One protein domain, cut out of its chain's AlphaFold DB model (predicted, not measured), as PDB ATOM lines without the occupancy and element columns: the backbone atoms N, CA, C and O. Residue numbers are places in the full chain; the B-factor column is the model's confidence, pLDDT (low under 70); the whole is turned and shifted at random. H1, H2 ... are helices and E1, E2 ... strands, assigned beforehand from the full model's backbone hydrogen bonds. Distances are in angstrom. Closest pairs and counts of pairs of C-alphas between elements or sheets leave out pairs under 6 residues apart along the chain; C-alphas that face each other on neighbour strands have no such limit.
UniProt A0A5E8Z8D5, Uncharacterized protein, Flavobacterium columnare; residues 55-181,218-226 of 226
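This is residues 55 to 181 and 218 to 226 of the 226 residues of an uncharacterized protein of Flavobacterium columnare (UniProt A0A5E8Z8D5). Little regular structure: a small twisted four-stranded sheet, with H1 and H2 over one face and long loops around it. The 136 printed residues include, in order, H1 E1 H2 H3 E2 E3 E4; the mixed sheet runs E2 E1 E3 E4. The class is mixed, helices and strands, with 45 residues in named elements; the whole is compact, radius of gyration of the C-alphas 14.5 A, spanning 41 by 38 by 29 A.

E1, residues 103 to 107, is parallel to E2, residues 141 to 145 (N 107 to O 144, 2.8 A), and antiparallel to E3, residues 173 to 177 (N 106 to O 174, 2.8 A). E4, residues 222 to 225, is antiparallel to E3 (N 173 to O 225, 2.8 A). H1, residues 83 to 95, is on the sheet, height 8.2 A; H2, residues 109 to 117, on the same face, stands up from it.

H1, 18.6 A long, begins at C-alpha 83 (125.498, 97.917, 188.364); E4 ends at C-alpha 225 (113.889, 102.313, 189.568).

Residues 182 to 217 are not printed; C-alphas 181 and 218 are 8.3 A apart. Residues 119 to 135 have pLDDT under 70.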
ATOM      1  N   SER A  55     102.383 102.621 187.412       90.62
ATOM      2  CA  SER A  55     102.628 101.363 188.111       90.62
ATOM      3  C   SER A  55     103.544 100.462 187.280       90.62
ATOM      4  O   SER A  55     103.831 100.744 186.112       90.62
ATOM      5  N   HIS A  56     104.008  99.370 187.891       90.25
ATOM      6  CA  HIS A  56     104.738  98.321 187.188       90.25
ATOM      7  C   HIS A  56     103.831  97.620 186.162       90.25
ATOM      8  O   HIS A  56     102.816  97.034 186.534       90.25
ATOM      9  N   THR A  57     104.218  97.642 184.885       89.12
ATOM     10  CA  THR A  57     103.626  96.806 183.827       89.12
ATOM     11  C   THR A  57     104.721  96.297 182.889       89.12
ATOM     12  O   THR A  57     105.832  96.824 182.910       89.12
ATOM     13  N   ILE A  58     104.399  95.333 182.018       85.25
ATOM     14  CA  ILE A  58     105.335  94.810 181.002       85.25
ATOM     15  C   ILE A  58     105.868  95.934 180.096       85.25
ATOM     16  O   ILE A  58     107.047  95.962 179.776       85.25
ATOM     17  N   ASN A  59     105.021  96.899 179.717       87.12
ATOM     18  CA  ASN A  59     105.430  98.017 178.854       87.12
ATOM     19  C   ASN A  59     106.058  99.189 179.633       87.12
ATOM     20  O   ASN A  59     106.603 100.112 179.020       87.12
ATOM     21  N   THR A  60     105.919  99.196 180.964       89.06
ATOM     22  CA  THR A  60     106.378 100.271 181.852       89.06
ATOM     23  C   THR A  60     107.028  99.694 183.114       89.06
ATOM     24  O   THR A  60     106.416  99.696 184.192       89.06
ATOM     25  N   PRO A  61     108.250  99.148 183.004       90.56
ATOM     26  CA  PRO A  61     108.876  98.435 184.103       90.56
ATOM     27  C   PRO A  61     109.219  99.382 185.257       90.56
ATOM     28  O   PRO A  61     109.884 100.405 185.090       90.56
ATOM     29  N   VAL A  62     108.770  99.005 186.456       91.56
ATOM     30  CA  VAL A  62     109.205  99.589 187.734       91.56
ATOM     31  C   VAL A  62     109.970  98.534 188.530       91.56
ATOM     32  O   VAL A  62     109.378  97.553 189.000       91.56
ATOM     33  N   LEU A  63     111.282  98.695 188.653       91.00
ATOM     34  CA  LEU A  63     112.155  97.773 189.386       91.00
ATOM     35  C   LEU A  63     112.576  98.388 190.715       91.00
ATOM     36  O   LEU A  63     112.600  99.603 190.847       91.00
ATOM     37  N   ALA A  64     112.865  97.550 191.706       89.56
ATOM     38  CA  ALA A  64     113.405  98.003 192.982       89.56
ATOM     39  C   ALA A  64     114.891  97.659 193.043       89.56
ATOM     40  O   ALA A  64     115.265  96.579 192.585       89.56
ATOM     41  N   ALA A  65     115.700  98.540 193.626       87.38
ATOM     42  CA  ALA A  65     117.102  98.255 193.903       87.38
ATOM     43  C   ALA A  65     117.222  97.019 194.811       87.38
ATOM     44  O   ALA A  65     116.517  96.895 195.824       87.38
ATOM     45  N   THR A  66     118.096  96.087 194.438       84.44
ATOM     46  CA  THR A  66     118.224  94.793 195.122       84.44
ATOM     47  C   THR A  66     119.310  94.805 196.193       84.44
ATOM     48  O   THR A  66     119.195  94.057 197.171       84.44
ATOM     49  N   GLY A  67     120.304  95.689 196.060       77.69
ATOM     50  CA  GLY A  67     121.540  95.652 196.842       77.69
ATOM     51  C   GLY A  67     122.589  94.693 196.267       77.69
ATOM     52  O   GLY A  67     123.636  94.522 196.887       77.69
ATOM     53  N   GLY A  68     122.327  94.079 195.106       79.44
ATOM     54  CA  GLY A  68     123.208  93.083 194.494       79.44
ATOM     55  C   GLY A  68     123.349  91.793 195.318       79.44
ATOM     56  O   GLY A  68     122.580  91.574 196.262       79.44
ATOM     57  N   PRO A  69     124.344  90.944 194.995       70.50
ATOM     58  CA  PRO A  69     124.577  89.659 195.664       70.50
ATOM     59  C   PRO A  69     124.933  89.835 197.145       70.50
ATOM     60  O   PRO A  69     124.525  89.043 197.993       70.50
ATOM     61  N   ASP A  70     125.623  90.933 197.459       75.06
ATOM     62  CA  ASP A  70     126.116  91.257 198.799       75.06
ATOM     63  C   ASP A  70     125.052  91.922 199.694       75.06
ATOM     64  O   ASP A  70     125.351  92.328 200.816       75.06
ATOM     65  N   ASN A  71     123.804  92.058 199.217       78.75
ATOM     66  CA  ASN A  71     122.703  92.725 199.927       78.75
ATOM     67  C   ASN A  71     123.098  94.101 200.502       78.75
ATOM     68  O   ASN A  71     122.746  94.441 201.637       78.75
ATOM     69  N   LEU A  72     123.811  94.904 199.706       79.00
ATOM     70  CA  LEU A  72     124.320  96.210 200.108       79.00
ATOM     71  C   LEU A  72     123.180  97.134 200.534       79.00
ATOM     72  O   LEU A  72     122.238  97.395 199.778       79.00
ATOM     73  N   GLN A  73     123.299  97.672 201.744       83.44
ATOM     74  CA  GLN A  73     122.343  98.601 202.326       83.44
ATOM     75  C   GLN A  73     123.026  99.913 202.711       83.44
ATOM     76  O   GLN A  73     124.219  99.981 203.007       83.44
ATOM     77  N   ASP A  74     122.272 100.998 202.641       78.12
ATOM     78  CA  ASP A  74     122.644 102.273 203.238       78.12
ATOM     79  C   ASP A  74     122.479 102.219 204.769       78.12
ATOM     80  O   ASP A  74     121.846 101.304 205.295       78.12
ATOM     81  N   ALA A  75     122.982 103.219 205.496       74.94
ATOM     82  CA  ALA A  75     122.880 103.314 206.960       74.94
ATOM     83  C   ALA A  75     121.424 103.299 207.481       74.94
ATOM     84  O   ALA A  75     121.177 103.082 208.662       74.94
ATOM     85  N   THR A  76     120.459 103.524 206.589       76.00
ATOM     86  CA  THR A  76     119.013 103.523 206.848       76.00
ATOM     87  C   THR A  76     118.328 102.182 206.539       76.00
ATOM     88  O   THR A  76     117.110 102.090 206.647       76.00
ATOM     89  N   GLY A  77     119.069 101.152 206.106       75.75
ATOM     90  CA  GLY A  77     118.514  99.855 205.684       75.75
ATOM     91  C   GLY A  77     117.945  99.840 204.255       75.75
ATOM     92  O   GLY A  77     117.395  98.838 203.795       75.75
ATOM     93  N   ARG A  78     118.072 100.943 203.508       84.50
ATOM     94  CA  ARG A  78     117.693 101.006 202.088       84.50
ATOM     95  C   ARG A  78     118.685 100.204 201.243       84.50
ATOM     96  O   ARG A  78     119.875 100.500 201.263       84.50
ATOM     97  N   LYS A  79     118.192  99.259 200.439       86.31
ATOM     98  CA  LYS A  79     118.992  98.547 199.426       86.31
ATOM     99  C   LYS A  79     119.609  99.534 198.429       86.31
ATOM    100  O   LYS A  79     118.901 100.391 197.893       86.31
ATOM    101  N   ARG A  80     120.920  99.432 198.223       85.00
ATOM    102  CA  ARG A  80     121.667 100.301 197.305       85.00
ATOM    103  C   ARG A  80     121.442  99.879 195.859       85.00
ATOM    104  O   ARG A  80     121.267  98.694 195.581       85.00
ATOM    105  N   LEU A  81     121.468 100.851 194.952       85.62
ATOM    106  CA  LEU A  81     121.453 100.583 193.518       85.62
ATOM    107  C   LEU A  81     122.821 100.060 193.069       85.62
ATOM    108  O   LEU A  81     123.829 100.730 193.284       85.62
ATOM    109  N   THR A  82     122.851  98.897 192.424       84.81
ATOM    110  CA  THR A  82     124.089  98.297 191.901       84.81
ATOM    111  C   THR A  82     124.159  98.354 190.375       84.81
ATOM    112  O   THR A  82     123.171  98.637 189.691       84.81
ATOM    113  N   TYR A  83     125.338  98.065 189.813       83.38
ATOM    114  CA  TYR A  83     125.498  97.917 188.364       83.38
ATOM    115  C   TYR A  83     124.566  96.840 187.780       83.38
ATOM    116  O   TYR A  83     123.955  97.048 186.732       83.38
ATOM    117  N   GLU A  84     124.408  95.712 188.474       85.88
ATOM    118  CA  GLU A  84     123.537  94.607 188.053       85.88
ATOM    119  C   GLU A  84     122.068  95.036 187.963       85.88
ATOM    120  O   GLU A  84     121.380  94.686 187.004       85.88
ATOM    121  N   ASP A  85     121.601  95.870 188.897       87.38
ATOM    122  CA  ASP A  85     120.253  96.438 188.843       87.38
ATOM    123  C   ASP A  85     120.047  97.300 187.585       87.38
ATOM    124  O   ASP A  85     118.976  97.251 186.976       87.38
ATOM    125  N   LEU A  86     121.066  98.052 187.143       86.62
ATOM    126  CA  LEU A  86     120.998  98.821 185.892       86.62
ATOM    127  C   LEU A  86     120.973  97.925 184.650       86.62
ATOM    128  O   LEU A  86     120.277  98.246 183.685       86.62
ATOM    129  N   VAL A  87     121.709  96.811 184.661       88.44
ATOM    130  CA  VAL A  87     121.692  95.828 183.567       88.44
ATOM    131  C   VAL A  87     120.321  95.158 183.476       88.44
ATOM    132  O   VAL A  87     119.722  95.145 182.400       88.44
ATOM    133  N   ASN A  88     119.774  94.707 184.605       90.12
ATOM    134  CA  ASN A  88     118.430  94.132 184.682       90.12
ATOM    135  C   ASN A  88     117.363  95.136 184.237       90.12
ATOM    136  O   ASN A  88     116.428  94.793 183.514       90.12
ATOM    137  N   PHE A  89     117.518  96.403 184.621       89.81
ATOM    138  CA  PHE A  89     116.623  97.464 184.181       89.81
ATOM    139  C   PHE A  89     116.715  97.723 182.677       89.81
ATOM    140  O   PHE A  89     115.685  97.877 182.023       89.81
ATOM    141  N   LYS A  90     117.922  97.710 182.101       88.56
ATOM    142  CA  LYS A  90     118.107  97.795 180.648       88.56
ATOM    143  C   LYS A  90     117.427  96.642 179.923       88.56
ATOM    144  O   LYS A  90     116.766  96.884 178.918       88.56
ATOM    145  N   GLN A  91     117.566  95.422 180.431       90.25
ATOM    146  CA  GLN A  91     116.916  94.260 179.840       90.25
ATOM    147  C   GLN A  91     115.391  94.376 179.911       90.25
ATOM    148  O   GLN A  91     114.735  94.281 178.883       90.25
ATOM    149  N   ALA A  92     114.835  94.738 181.070       90.12
ATOM    150  CA  ALA A  92     113.395  94.948 181.221       90.12
ATOM    151  C   ALA A  92     112.844  96.036 180.280       90.12
ATOM    152  O   ALA A  92     111.718  95.941 179.795       90.12
ATOM    153  N   LEU A  93     113.626  97.085 180.010       88.56
ATOM    154  CA  LEU A  93     113.257  98.117 179.044       88.56
ATOM    155  C   LEU A  93     113.334  97.625 177.590       88.56
ATOM    156  O   LEU A  93     112.490  98.010 176.778       88.56
ATOM    157  N   ALA A  94     114.318  96.788 177.260       88.75
ATOM    158  CA  ALA A  94     114.421  96.153 175.950       88.75
ATOM    159  C   ALA A  94     113.253  95.180 175.712       88.75
ATOM    160  O   ALA A  94     112.629  95.229 174.653       88.75
ATOM    161  N   ASP A  95     112.882  94.391 176.723       89.94
ATOM    162  CA  ASP A  95     111.725  93.486 176.693       89.94
ATOM    163  C   ASP A  95     110.400  94.258 176.554       89.94
ATOM    164  O   ASP A  95     109.465  93.810 175.891       89.94
ATOM    165  N   ALA A  96     110.335  95.476 177.105       87.75
ATOM    166  CA  ALA A  96     109.235  96.419 176.895       87.75
ATOM    167  C   ALA A  96     109.217  97.047 175.479       87.75
ATOM    168  O   ALA A  96     108.342  97.863 175.167       87.75
ATOM    169  N   GLY A  97     110.182  96.696 174.622       85.88
ATOM    170  CA  GLY A  97     110.318  97.171 173.247       85.88
ATOM    171  C   GLY A  97     110.866  98.591 173.124       85.88
ATOM    172  O   GLY A  97     110.618  99.247 172.111       85.88
ATOM    173  N   MET A  98     111.545  99.112 174.152       87.31
ATOM    174  CA  MET A  98     112.107 100.460 174.107       87.31
ATOM    175  C   MET A  98     113.280 100.547 173.122       87.31
ATOM    176  O   MET A  98     114.183  99.713 173.195       87.31
ATOM    177  N   PRO A  99     113.311 101.563 172.237       86.50
ATOM    178  CA  PRO A  99     114.472 101.815 171.391       86.50
ATOM    179  C   PRO A  99     115.744 102.003 172.224       86.50
ATOM    180  O   PRO A  99     115.699 102.558 173.323       86.50
ATOM    181  N   THR A 100     116.878 101.557 171.691       79.31
ATOM    182  CA  THR A 100     118.186 101.645 172.361       79.31
ATOM    183  C   THR A 100     118.802 103.036 172.303       79.31
ATOM    184  O   THR A 100     119.642 103.370 173.136       79.31
ATOM    185  N   ASP A 101     118.379 103.845 171.336       84.56
ATOM    186  CA  ASP A 101     118.969 105.148 171.055       84.56
ATOM    187  C   ASP A 101     118.234 106.249 171.813       84.56
ATOM    188  O   ASP A 101     117.029 106.164 172.040       84.56
ATOM    189  N   ASP A 102     118.937 107.324 172.174       87.00
ATOM    190  CA  ASP A 102     118.343 108.510 172.805       87.00
ATOM    191  C   ASP A 102     117.550 108.233 174.093       87.00
ATOM    192  O   ASP A 102     116.568 108.916 174.419       87.00
ATOM    193  N   VAL A 103     117.990 107.251 174.871       88.50
ATOM    194  CA  VAL A 103     117.395 106.958 176.169       88.50
ATOM    195  C   VAL A 103     118.070 107.788 177.250       88.50
ATOM    196  O   VAL A 103     119.291 107.779 177.405       88.50
ATOM    197  N   ARG A 104     117.262 108.494 178.040       91.56
ATOM    198  CA  ARG A 104     117.730 109.256 179.200       91.56
ATOM    199  C   ARG A 104     117.339 108.550 180.476       91.56
ATOM    200  O   ARG A 104     116.178 108.180 180.630       91.56
ATOM    201  N   LEU A 105     118.280 108.447 181.406       91.06
ATOM    202  CA  LEU A 105     118.032 107.994 182.769       91.06
ATOM    203  C   LEU A 105     118.326 109.151 183.725       91.06
ATOM    204  O   LEU A 105     119.456 109.612 183.855       91.06
ATOM    205  N   VAL A 106     117.278 109.635 184.387       91.88
ATOM    206  CA  VAL A 106     117.372 110.678 185.408       91.88
ATOM    207  C   VAL A 106     117.408 110.004 186.773       91.88
ATOM    208  O   VAL A 106     116.441 109.358 187.184       91.88
ATOM    209  N   LEU A 107     118.531 110.145 187.465       90.00
ATOM    210  CA  LEU A 107     118.802 109.552 188.761       90.00
ATOM    211  C   LEU A 107     118.393 110.482 189.905       90.00
ATOM    212  O   LEU A 107     118.614 111.696 189.856       90.00
ATOM    213  N   CYS A 108     117.831 109.891 190.961       91.12
ATOM    214  CA  CYS A 108     117.696 110.565 192.246       91.12
ATOM    215  C   CYS A 108     119.059 110.640 192.957       91.12
ATOM    216  O   CYS A 108     119.962 109.850 192.682       91.12
ATOM    217  N   ASN A 109     119.208 111.573 193.900       88.94
ATOM    218  CA  ASN A 109     120.480 111.787 194.602       88.94
ATOM    219  C   ASN A 109     121.001 110.530 195.316       88.94
ATOM    220  O   ASN A 109     122.203 110.294 195.320       88.94
ATOM    221  N   ASN A 110     120.110 109.711 195.876       87.50
ATOM    222  CA  ASN A 110     120.503 108.490 196.581       87.50
ATOM    223  C   ASN A 110     121.096 107.461 195.613       87.50
ATOM    224  O   ASN A 110     122.186 106.959 195.850       87.50
ATOM    225  N   HIS A 111     120.421 107.214 194.487       87.12
ATOM    226  CA  HIS A 111     120.921 106.316 193.447       87.12
ATOM    227  C   HIS A 111     122.201 106.847 192.800       87.12
ATOM    228  O   HIS A 111     123.100 106.071 192.513       87.12
ATOM    229  N   TRP A 112     122.325 108.163 192.612       85.31
ATOM    230  CA  TRP A 112     123.571 108.766 192.136       85.31
ATOM    231  C   TRP A 112     124.737 108.481 193.092       85.31
ATOM    232  O   TRP A 112     125.795 108.028 192.664       85.31
ATOM    233  N   ASN A 113     124.528 108.690 194.394       84.06
ATOM    234  CA  ASN A 113     125.542 108.436 195.412       84.06
ATOM    235  C   ASN A 113     125.892 106.945 195.531       84.06
ATOM    236  O   ASN A 113     127.067 106.623 195.686       84.06
ATOM    237  N   ASP A 114     124.912 106.045 195.413       83.75
ATOM    238  CA  ASP A 114     125.157 104.595 195.410       83.75
ATOM    239  C   ASP A 114     126.106 104.193 194.277       83.75
ATOM    240  O   ASP A 114     127.080 103.476 194.504       83.75
ATOM    241  N   LEU A 115     125.864 104.712 193.069       80.69
ATOM    242  CA  LEU A 115     126.704 104.416 191.912       80.69
ATOM    243  C   LEU A 115     128.103 105.041 192.038       80.69
ATOM    244  O   LEU A 115     129.074 104.445 191.585       80.69
ATOM    245  N   LEU A 116     128.240 106.200 192.697       77.62
ATOM    246  CA  LEU A 116     129.555 106.779 193.015       77.62
ATOM    247  C   LEU A 116     130.357 105.921 194.005       77.62
ATOM    248  O   LEU A 116     131.588 105.912 193.946       77.62
ATOM    249  N   MET A 117     129.685 105.217 194.919       76.25
ATOM    250  CA  MET A 117     130.343 104.312 195.866       76.25
ATOM    251  C   MET A 117     130.802 103.005 195.207       76.25
ATOM    252  O   MET A 117     131.773 102.405 195.674       76.25
ATOM    253  N   ASP A 118     130.162 102.577 194.115       72.62
ATOM    254  CA  ASP A 118     130.598 101.432 193.310       72.62
ATOM    255  C   ASP A 118     131.818 101.804 192.444       72.62
ATOM    256  O   ASP A 118     131.773 101.988 191.223       72.62
ATOM    257  N   ARG A 119     132.966 101.912 193.122       62.97
ATOM    258  CA  ARG A 119     134.253 102.260 192.514       62.97
ATOM    259  C   ARG A 119     134.738 101.206 191.516       62.97
ATOM    260  O   ARG A 119     135.506 101.551 190.620       62.97
ATOM    261  N   LYS A 120     134.292  99.952 191.659       66.00
ATOM    262  CA  LYS A 120     134.688  98.823 190.807       66.00
ATOM    263  C   LYS A 120     134.153  98.988 189.386       66.00
ATOM    264  O   LYS A 120     134.900  98.762 188.440       66.00
ATOM    265  N   ASN A 121     132.898  99.414 189.243       64.12
ATOM    266  CA  ASN A 121     132.242  99.509 187.935       64.12
ATOM    267  C   ASN A 121     132.145 100.947 187.406       64.12
ATOM    268  O   ASN A 121     132.139 101.154 186.195       64.12
ATOM    269  N   PHE A 122     132.113 101.951 188.289       62.47
ATOM    270  CA  PHE A 122     131.825 103.333 187.901       62.47
ATOM    271  C   PHE A 122     132.912 104.354 188.239       62.47
ATOM    272  O   PHE A 122     132.786 105.521 187.851       62.47
ATOM    273  N   GLY A 123     133.992 103.935 188.908       57.19
ATOM    274  CA  GLY A 123     135.014 104.828 189.464       57.19
ATOM    275  C   GLY A 123     135.618 105.832 188.472       57.19
ATOM    276  O   GLY A 123     135.900 106.958 188.867       57.19
ATOM    277  N   ASN A 124     135.743 105.466 187.190       59.62
ATOM    278  CA  ASN A 124     136.271 106.341 186.130       59.62
ATOM    279  C   ASN A 124     135.218 106.785 185.093       59.62
ATOM    280  O   ASN A 124     135.550 107.544 184.187       59.62
ATOM    281  N   GLN A 125     133.974 106.294 185.172       62.53
ATOM    282  CA  GLN A 125     132.968 106.469 184.109       62.53
ATOM    283  C   GLN A 125     131.823 107.420 184.484       62.53
ATOM    284  O   GLN A 125     131.272 108.068 183.599       62.53
ATOM    285  N   LEU A 126     131.466 107.546 185.771       57.78
ATOM    286  CA  LEU A 126     130.434 108.503 186.215       57.78
ATOM    287  C   LEU A 126     130.942 109.937 186.299       57.78
ATOM    288  O   LEU A 126     130.175 110.882 186.135       57.78
ATOM    289  N   VAL A 127     132.232 110.093 186.579       54.34
ATOM    290  CA  VAL A 127     132.873 111.395 186.693       54.34
ATOM    291  C   VAL A 127     134.117 111.358 185.825       54.34
ATOM    292  O   VAL A 127     135.231 111.157 186.296       54.34
ATOM    293  N   ASP A 128     133.918 111.473 184.514       55.28
ATOM    294  CA  ASP A 128     135.019 111.658 183.571       55.28
ATOM    295  C   ASP A 128     135.573 113.083 183.755       55.28
ATOM    296  O   ASP A 128     135.239 114.018 183.021       55.28
ATOM    297  N   TYR A 129     136.396 113.256 184.797       48.69
ATOM    298  CA  TYR A 129     137.104 114.500 185.113       48.69
ATOM    299  C   TYR A 129     138.032 114.948 183.971       48.69
ATOM    300  O   TYR A 129     138.430 116.108 183.931       48.69
ATOM    301  N   VAL A 130     138.372 114.045 183.042       50.59
ATOM    302  CA  VAL A 130     139.340 114.282 181.966       50.59
ATOM    303  C   VAL A 130     138.664 114.864 180.725       50.59
ATOM    304  O   VAL A 130     139.209 115.771 180.103       50.59
ATOM    305  N   LYS A 131     137.472 114.377 180.353       52.94
ATOM    306  CA  LYS A 131     136.771 114.831 179.133       52.94
ATOM    307  C   LYS A 131     135.697 115.891 179.370       52.94
ATOM    308  O   LYS A 131     135.079 116.334 178.403       52.94
ATOM    309  N   GLY A 132     135.450 116.286 180.622       50.94
ATOM    310  CA  GLY A 132     134.553 117.399 180.960       50.94
ATOM    311  C   GLY A 132     133.105 117.205 180.495       50.94
ATOM    312  O   GLY A 132     132.399 118.184 180.254       50.94
ATOM    313  N   LYS A 133     132.651 115.956 180.317       56.00
ATOM    314  CA  LYS A 133     131.295 115.667 179.834       56.00
ATOM    315  C   LYS A 133     130.301 115.706 181.002       56.00
ATOM    316  O   LYS A 133     130.406 114.874 181.897       56.00
ATOM    317  N   PRO A 134     129.298 116.601 180.985       53.75
ATOM    318  CA  PRO A 134     128.357 116.762 182.098       53.75
ATOM    319  C   PRO A 134     127.313 115.635 182.218       53.75
ATOM    320  O   PRO A 134     126.571 115.609 183.196       53.75
ATOM    321  N   ALA A 135     127.225 114.731 181.235       61.06
ATOM    322  CA  ALA A 135     126.277 113.616 181.205       61.06
ATOM    323  C   ALA A 135     126.981 112.351 180.675       61.06
ATOM    324  O   ALA A 135     127.106 112.190 179.455       61.06
ATOM    325  N   PRO A 136     127.505 111.480 181.554       72.00
ATOM    326  CA  PRO A 136     128.146 110.244 181.124       72.00
ATOM    327  C   PRO A 136     127.114 109.301 180.497       72.00
ATOM    328  O   PRO A 136     125.979 109.190 180.969       72.00
ATOM    329  N   VAL A 137     127.513 108.626 179.416       74.94
ATOM    330  CA  VAL A 137     126.702 107.577 178.792       74.94
ATOM    331  C   VAL A 137     127.123 106.244 179.382       74.94
ATOM    332  O   VAL A 137     128.258 105.818 179.176       74.94
ATOM    333  N   ILE A 138     126.217 105.582 180.097       75.50
ATOM    334  CA  ILE A 138     126.476 104.267 180.689       75.50
ATOM    335  C   ILE A 138     125.408 103.299 180.222       75.50
ATOM    336  O   ILE A 138     124.220 103.604 180.277       75.50
ATOM    337  N   LEU A 139     125.831 102.135 179.720       73.50
ATOM    338  CA  LEU A 139     124.934 101.111 179.178       73.50
ATOM    339  C   LEU A 139     124.011 101.618 178.044       73.50
ATOM    340  O   LEU A 139     123.016 100.965 177.737       73.50
ATOM    341  N   GLY A 140     124.348 102.731 177.380       77.00
ATOM    342  CA  GLY A 140     123.510 103.378 176.356       77.00
ATOM    343  C   GLY A 140     122.515 104.408 176.905       77.00
ATOM    344  O   GLY A 140     121.784 105.015 176.130       77.00
ATOM    345  N   PHE A 141     122.501 104.648 178.220       83.62
ATOM    346  CA  PHE A 141     121.704 105.701 178.843       83.62
ATOM    347  C   PHE A 141     122.504 106.991 178.985       83.62
ATOM    348  O   PHE A 141     123.590 106.983 179.562       83.62
ATOM    349  N   GLU A 142     121.934 108.114 178.556       87.38
ATOM    350  CA  GLU A 142     122.398 109.438 178.973       87.38
ATOM    351  C   GLU A 142     121.980 109.681 180.431       87.38
ATOM    352  O   GLU A 142     120.784 109.813 180.724       87.38
ATOM    353  N   LEU A 143     122.953 109.741 181.346       86.50
ATOM    354  CA  LEU A 143     122.689 109.956 182.767       86.50
ATOM    355  C   LEU A 143     122.531 111.438 183.103       86.50
ATOM    356  O   LEU A 143     123.366 112.274 182.759       86.50
ATOM    357  N   PHE A 144     121.481 111.741 183.858       88.31
ATOM    358  CA  PHE A 144     121.257 113.045 184.473       88.31
ATOM    359  C   PHE A 144     120.943 112.867 185.950       88.31
ATOM    360  O   PHE A 144     120.369 111.860 186.348       88.31
ATOM    361  N   GLN A 145     121.248 113.873 186.762       87.75
ATOM    362  CA  GLN A 145     120.854 113.906 188.164       87.75
ATOM    363  C   GLN A 145     119.784 114.973 188.377       87.75
ATOM    364  O   GLN A 145     119.884 116.089 187.858       87.75
ATOM    365  N   TYR A 146     118.766 114.649 189.170       88.88
ATOM    366  CA  TYR A 146     117.793 115.639 189.604       88.88
ATOM    367  C   TYR A 146     117.333 115.377 191.038       88.88
ATOM    368  O   TYR A 146     117.106 114.240 191.444       88.88
ATOM    369  N   ALA A 147     117.191 116.447 191.821       85.81
ATOM    370  CA  ALA A 147     116.867 116.334 193.242       85.81
ATOM    371  C   ALA A 147     115.379 116.023 193.492       85.81
ATOM    372  O   ALA A 147     115.049 115.240 194.378       85.81
ATOM    373  N   ASN A 148     114.474 116.622 192.709       87.75
ATOM    374  CA  ASN A 148     113.028 116.515 192.930       87.75
ATOM    375  C   ASN A 148     112.427 115.405 192.065       87.75
ATOM    376  O   ASN A 148     111.828 115.662 191.020       87.75
ATOM    377  N   MET A 149     112.610 114.169 192.511       91.12
ATOM    378  CA  MET A 149     112.175 112.971 191.798       91.12
ATOM    379  C   MET A 149     110.831 112.429 192.314       91.12
ATOM    380  O   MET A 149     110.454 112.704 193.458       91.12
ATOM    381  N   PRO A 150     110.069 111.683 191.488       90.81
ATOM    382  CA  PRO A 150     108.787 111.112 191.896       90.81
ATOM    383  C   PRO A 150     108.963 110.044 192.979       90.81
ATOM    384  O   PRO A 150     109.992 109.373 193.058       90.81
ATOM    385  N   ARG A 151     107.922 109.868 193.796       90.88
ATOM    386  CA  ARG A 151     107.878 108.866 194.863       90.88
ATOM    387  C   ARG A 151     106.906 107.745 194.537       90.88
ATOM    388  O   ARG A 151     105.862 107.982 193.927       90.88
ATOM    389  N   TYR A 152     107.261 106.546 194.969       91.00
ATOM    390  CA  TYR A 152     106.477 105.333 194.800       91.00
ATOM    391  C   TYR A 152     106.243 104.668 196.145       91.00
ATOM    392  O   TYR A 152     107.099 104.708 197.029       91.00
ATOM    393  N   THR A 153     105.093 104.019 196.263       88.94
ATOM    394  CA  THR A 153     104.797 103.129 197.384       88.94
ATOM    395  C   THR A 153     105.611 101.837 197.270       88.94
ATOM    396  O   THR A 153     106.119 101.493 196.196       88.94
ATOM    397  N   ALA A 154     105.680 101.058 198.352       83.19
ATOM    398  CA  ALA A 154     106.292  99.725 198.334       83.19
ATOM    399  C   ALA A 154     105.664  98.786 197.279       83.19
ATOM    400  O   ALA A 154     106.347  97.926 196.729       83.19
ATOM    401  N   ALA A 155     104.393  99.010 196.926       85.25
ATOM    402  CA  ALA A 155     103.673  98.287 195.877       85.25
ATOM    403  C   ALA A 155     104.004  98.765 194.445       85.25
ATOM    404  O   ALA A 155     103.298  98.412 193.503       85.25
ATOM    405  N   LYS A 156     105.056  99.578 194.260       88.00
ATOM    406  CA  LYS A 156     105.488 100.116 192.957       88.00
ATOM    407  C   LYS A 156     104.416 100.966 192.263       88.00
ATOM    408  O   LYS A 156     104.352 101.005 191.035       88.00
ATOM    409  N   VAL A 157     103.602 101.683 193.042       90.06
ATOM    410  CA  VAL A 157     102.597 102.628 192.531       90.06
ATOM    411  C   VAL A 157     103.073 104.058 192.759       90.06
ATOM    412  O   VAL A 157     103.461 104.418 193.871       90.06
ATOM    413  N   LYS A 158     103.038 104.884 191.710       91.81
ATOM    414  CA  LYS A 158     103.443 106.291 191.765       91.81
ATOM    415  C   LYS A 158     102.456 107.099 192.600       91.81
ATOM    416  O   LYS A 158     101.253 107.096 192.327       91.81
ATOM    417  N   LYS A 159     102.965 107.857 193.573       90.06
ATOM    418  CA  LYS A 159     102.136 108.762 194.375       90.06
ATOM    419  C   LYS A 159     101.779 110.041 193.610       90.06
ATOM    420  O   LYS A 159     102.548 110.474 192.742       90.06
ATOM    421  N   PRO A 160     100.635 110.677 193.922       87.19
ATOM    422  CA  PRO A 160     100.258 111.958 193.335       87.19
ATOM    423  C   PRO A 160     101.338 113.031 193.515       87.19
ATOM    424  O   PRO A 160     102.067 113.057 194.507       87.19
ATOM    425  N   TYR A 161     101.440 113.945 192.551       83.75
ATOM    426  CA  TYR A 161     102.378 115.061 192.642       83.75
ATOM    427  C   TYR A 161     102.056 115.922 193.875       83.75
ATOM    428  O   TYR A 161     100.894 116.245 194.108       83.75
ATOM    429  N   ASN A 162     103.079 116.304 194.648       82.12
ATOM    430  CA  ASN A 162     102.969 117.024 195.929       82.12
ATOM    431  C   ASN A 162     102.279 116.272 197.083       82.12
ATOM    432  O   ASN A 162     101.942 116.900 198.085       82.12
ATOM    433  N   SER A 163     102.089 114.951 197.001       86.06
ATOM    434  CA  SER A 163     101.628 114.185 198.166       86.06
ATOM    435  C   SER A 163     102.659 114.214 199.299       86.06
ATOM    436  O   SER A 163     103.867 114.138 199.040       86.06
ATOM    437  N   ILE A 164     102.185 114.238 200.546       83.38
ATOM    438  CA  ILE A 164     103.039 114.101 201.732       83.38
ATOM    439  C   ILE A 164     103.727 112.718 201.686       83.38
ATOM    440  O   ILE A 164     103.053 111.727 201.385       83.38
ATOM    441  N   PRO A 165     105.059 112.640 201.876       81.38
ATOM    442  CA  PRO A 165     105.766 111.363 201.949       81.38
ATOM    443  C   PRO A 165     105.381 110.562 203.186       81.38
ATOM    444  O   PRO A 165     105.338 111.111 204.283       81.38
ATOM    445  N   ASP A 166     105.217 109.261 202.990       83.75
ATOM    446  CA  ASP A 166     105.116 108.272 204.056       83.75
ATOM    447  C   ASP A 166     106.479 107.605 204.290       83.75
ATOM    448  O   ASP A 166     107.359 107.626 203.426       83.75
ATOM    449  N   SER A 167     106.661 106.979 205.454       78.75
ATOM    450  CA  SER A 167     107.920 106.315 205.837       78.75
ATOM    451  C   SER A 167     108.314 105.162 204.908       78.75
ATOM    452  O   SER A 167     109.495 104.851 204.770       78.75
ATOM    453  N   THR A 168     107.339 104.540 204.246       82.31
ATOM    454  CA  THR A 168     107.545 103.428 203.309       82.31
ATOM    455  C   THR A 168     107.810 103.878 201.873       82.31
ATOM    456  O   THR A 168     108.059 103.036 201.007       82.31
ATOM    457  N   ASP A 169     107.707 105.178 201.591       84.69
ATOM    458  CA  ASP A 169     107.831 105.693 200.233       84.69
ATOM    459  C   ASP A 169     109.282 105.727 199.773       84.69
ATOM    460  O   ASP A 169     110.183 106.208 200.463       84.69
ATOM    461  N   LYS A 170     109.494 105.294 198.533       86.50
ATOM    462  CA  LYS A 170     110.806 105.292 197.896       86.50
ATOM    463  C   LYS A 170     110.876 106.345 196.805       86.50
ATOM    464  O   LYS A 170     109.914 106.577 196.072       86.50
ATOM    465  N   THR A 171     112.022 107.013 196.711       89.06
ATOM    466  CA  THR A 171     112.271 108.019 195.671       89.06
ATOM    467  C   THR A 171     112.829 107.330 194.439       89.06
ATOM    468  O   THR A 171     113.852 106.661 194.527       89.06
ATOM    469  N   ALA A 172     112.180 107.520 193.294       90.62
ATOM    470  CA  ALA A 172     112.508 106.777 192.090       90.62
ATOM    471  C   ALA A 172     113.475 107.519 191.163       90.62
ATOM    472  O   ALA A 172     113.379 108.733 190.992       90.62
ATOM    473  N   SER A 173     114.340 106.778 190.483       92.75
ATOM    474  CA  SER A 173     114.961 107.207 189.226       92.75
ATOM    475  C   SER A 173     114.032 106.880 188.059       92.75
ATOM    476  O   SER A 173     113.285 105.907 188.123       92.75
ATOM    477  N   VAL A 174     114.061 107.671 186.989       93.00
ATOM    478  CA  VAL A 174     113.144 107.515 185.846       93.00
ATOM    479  C   VAL A 174     113.939 107.455 184.555       93.00
ATOM    480  O   VAL A 174     114.762 108.335 184.303       93.00
ATOM    481  N   ALA A 175     113.652 106.457 183.721       92.75
ATOM    482  CA  ALA A 175     114.153 106.387 182.356       92.75
ATOM    483  C   ALA A 175     113.041 106.613 181.341       92.75
ATOM    484  O   ALA A 175     111.896 106.204 181.547       92.75
ATOM    485  N   PHE A 176     113.393 107.260 180.237       92.50
ATOM    486  CA  PHE A 176     112.489 107.472 179.121       92.50
ATOM    487  C   PHE A 176     113.251 107.614 177.808       92.50
ATOM    488  O   PHE A 176     114.365 108.145 177.759       92.50
ATOM    489  N   TRP A 177     112.604 107.198 176.728       92.25
ATOM    490  CA  TRP A 177     113.074 107.457 175.375       92.25
ATOM    491  C   TRP A 177     112.657 108.858 174.903       92.25
ATOM    492  O   TRP A 177     111.474 109.202 174.971       92.25
ATOM    493  N   LYS A 178     113.596 109.678 174.401       88.69
ATOM    494  CA  LYS A 178     113.311 111.075 173.999       88.69
ATOM    495  C   LYS A 178     112.182 111.184 172.967       88.69
ATOM    496  O   LYS A 178     111.338 112.066 173.106       88.69
ATOM    497  N   GLY A 179     112.142 110.294 171.974       86.62
ATOM    498  CA  GLY A 179     111.126 110.320 170.913       86.62
ATOM    499  C   GLY A 179     109.710 109.963 171.384       86.62
ATOM    500  O   GLY A 179     108.734 110.300 170.720       86.62
ATOM    501  N   GLY A 180     109.578 109.330 172.555       85.00
ATOM    502  CA  GLY A 180     108.293 108.944 173.142       85.00
ATOM    503  C   GLY A 180     107.642 110.043 173.980       85.00
ATOM    504  O   GLY A 180     106.505 109.880 174.430       85.00
ATOM    505  N   ILE A 181     108.343 111.158 174.208       90.31
ATOM    506  CA  ILE A 181     107.896 112.235 175.088       90.31
ATOM    507  C   ILE A 181     107.408 113.429 174.270       90.31
ATOM    508  O   ILE A 181     108.167 114.088 173.563       90.31
ATOM    509  N   ARG A 218     102.442 107.911 174.575       83.75
ATOM    510  CA  ARG A 218     101.787 106.650 174.936       83.75
ATOM    511  C   ARG A 218     102.433 106.134 176.221       83.75
ATOM    512  O   ARG A 218     103.614 106.403 176.415       83.75
ATOM    513  N   PRO A 219     101.726 105.371 177.072       81.88
ATOM    514  CA  PRO A 219     102.303 104.751 178.267       81.88
ATOM    515  C   PRO A 219     103.203 103.558 177.887       81.88
ATOM    516  O   PRO A 219     102.916 102.410 178.210       81.88
ATOM    517  N   LYS A 220     104.260 103.834 177.123       84.50
ATOM    518  CA  LYS A 220     105.293 102.908 176.656       84.50
ATOM    519  C   LYS A 220     106.630 103.644 176.658       84.50
ATOM    520  O   LYS A 220     106.645 104.874 176.618       84.50
ATOM    521  N   TYR A 221     107.731 102.896 176.661       87.62
ATOM    522  CA  TYR A 221     109.089 103.457 176.552       87.62
ATOM    523  C   TYR A 221     109.468 104.378 177.725       87.62
ATOM    524  O   TYR A 221     110.245 105.324 177.579       87.62
ATOM    525  N   ILE A 222     108.879 104.094 178.888       92.44
ATOM    526  CA  ILE A 222     109.139 104.750 180.166       92.44
ATOM    527  C   ILE A 222     109.338 103.673 181.231       92.44
ATOM    528  O   ILE A 222     108.662 102.646 181.215       92.44
ATOM    529  N   GLY A 223     110.230 103.916 182.182       92.19
ATOM    530  CA  GLY A 223     110.486 103.003 183.290       92.19
ATOM    531  C   GLY A 223     110.963 103.743 184.528       92.19
ATOM    532  O   GLY A 223     111.325 104.921 184.466       92.19
ATOM    533  N   ALA A 224     110.958 103.059 185.666       93.69
ATOM    534  CA  ALA A 224     111.458 103.614 186.915       93.69
ATOM    535  C   ALA A 224     112.220 102.585 187.756       93.69
ATOM    536  O   ALA A 224     111.956 101.386 187.689       93.69
ATOM    537  N   ILE A 225     113.142 103.086 188.573       92.44
ATOM    538  CA  ILE A 225     113.889 102.313 189.568       92.44
ATOM    539  C   ILE A 225     113.617 102.922 190.944       92.44
ATOM    540  O   ILE A 225     113.785 104.131 191.088       92.44
ATOM    541  N   ILE A 226     113.199 102.121 191.927       90.75
ATOM    542  CA  ILE A 226     112.822 102.548 193.290       90.75
ATOM    543  C   ILE A 226     113.753 102.020 194.377       90.75
ATOM    544  O   ILE A 226     114.332 100.928 194.190       90.75
TER     545      ILE A 226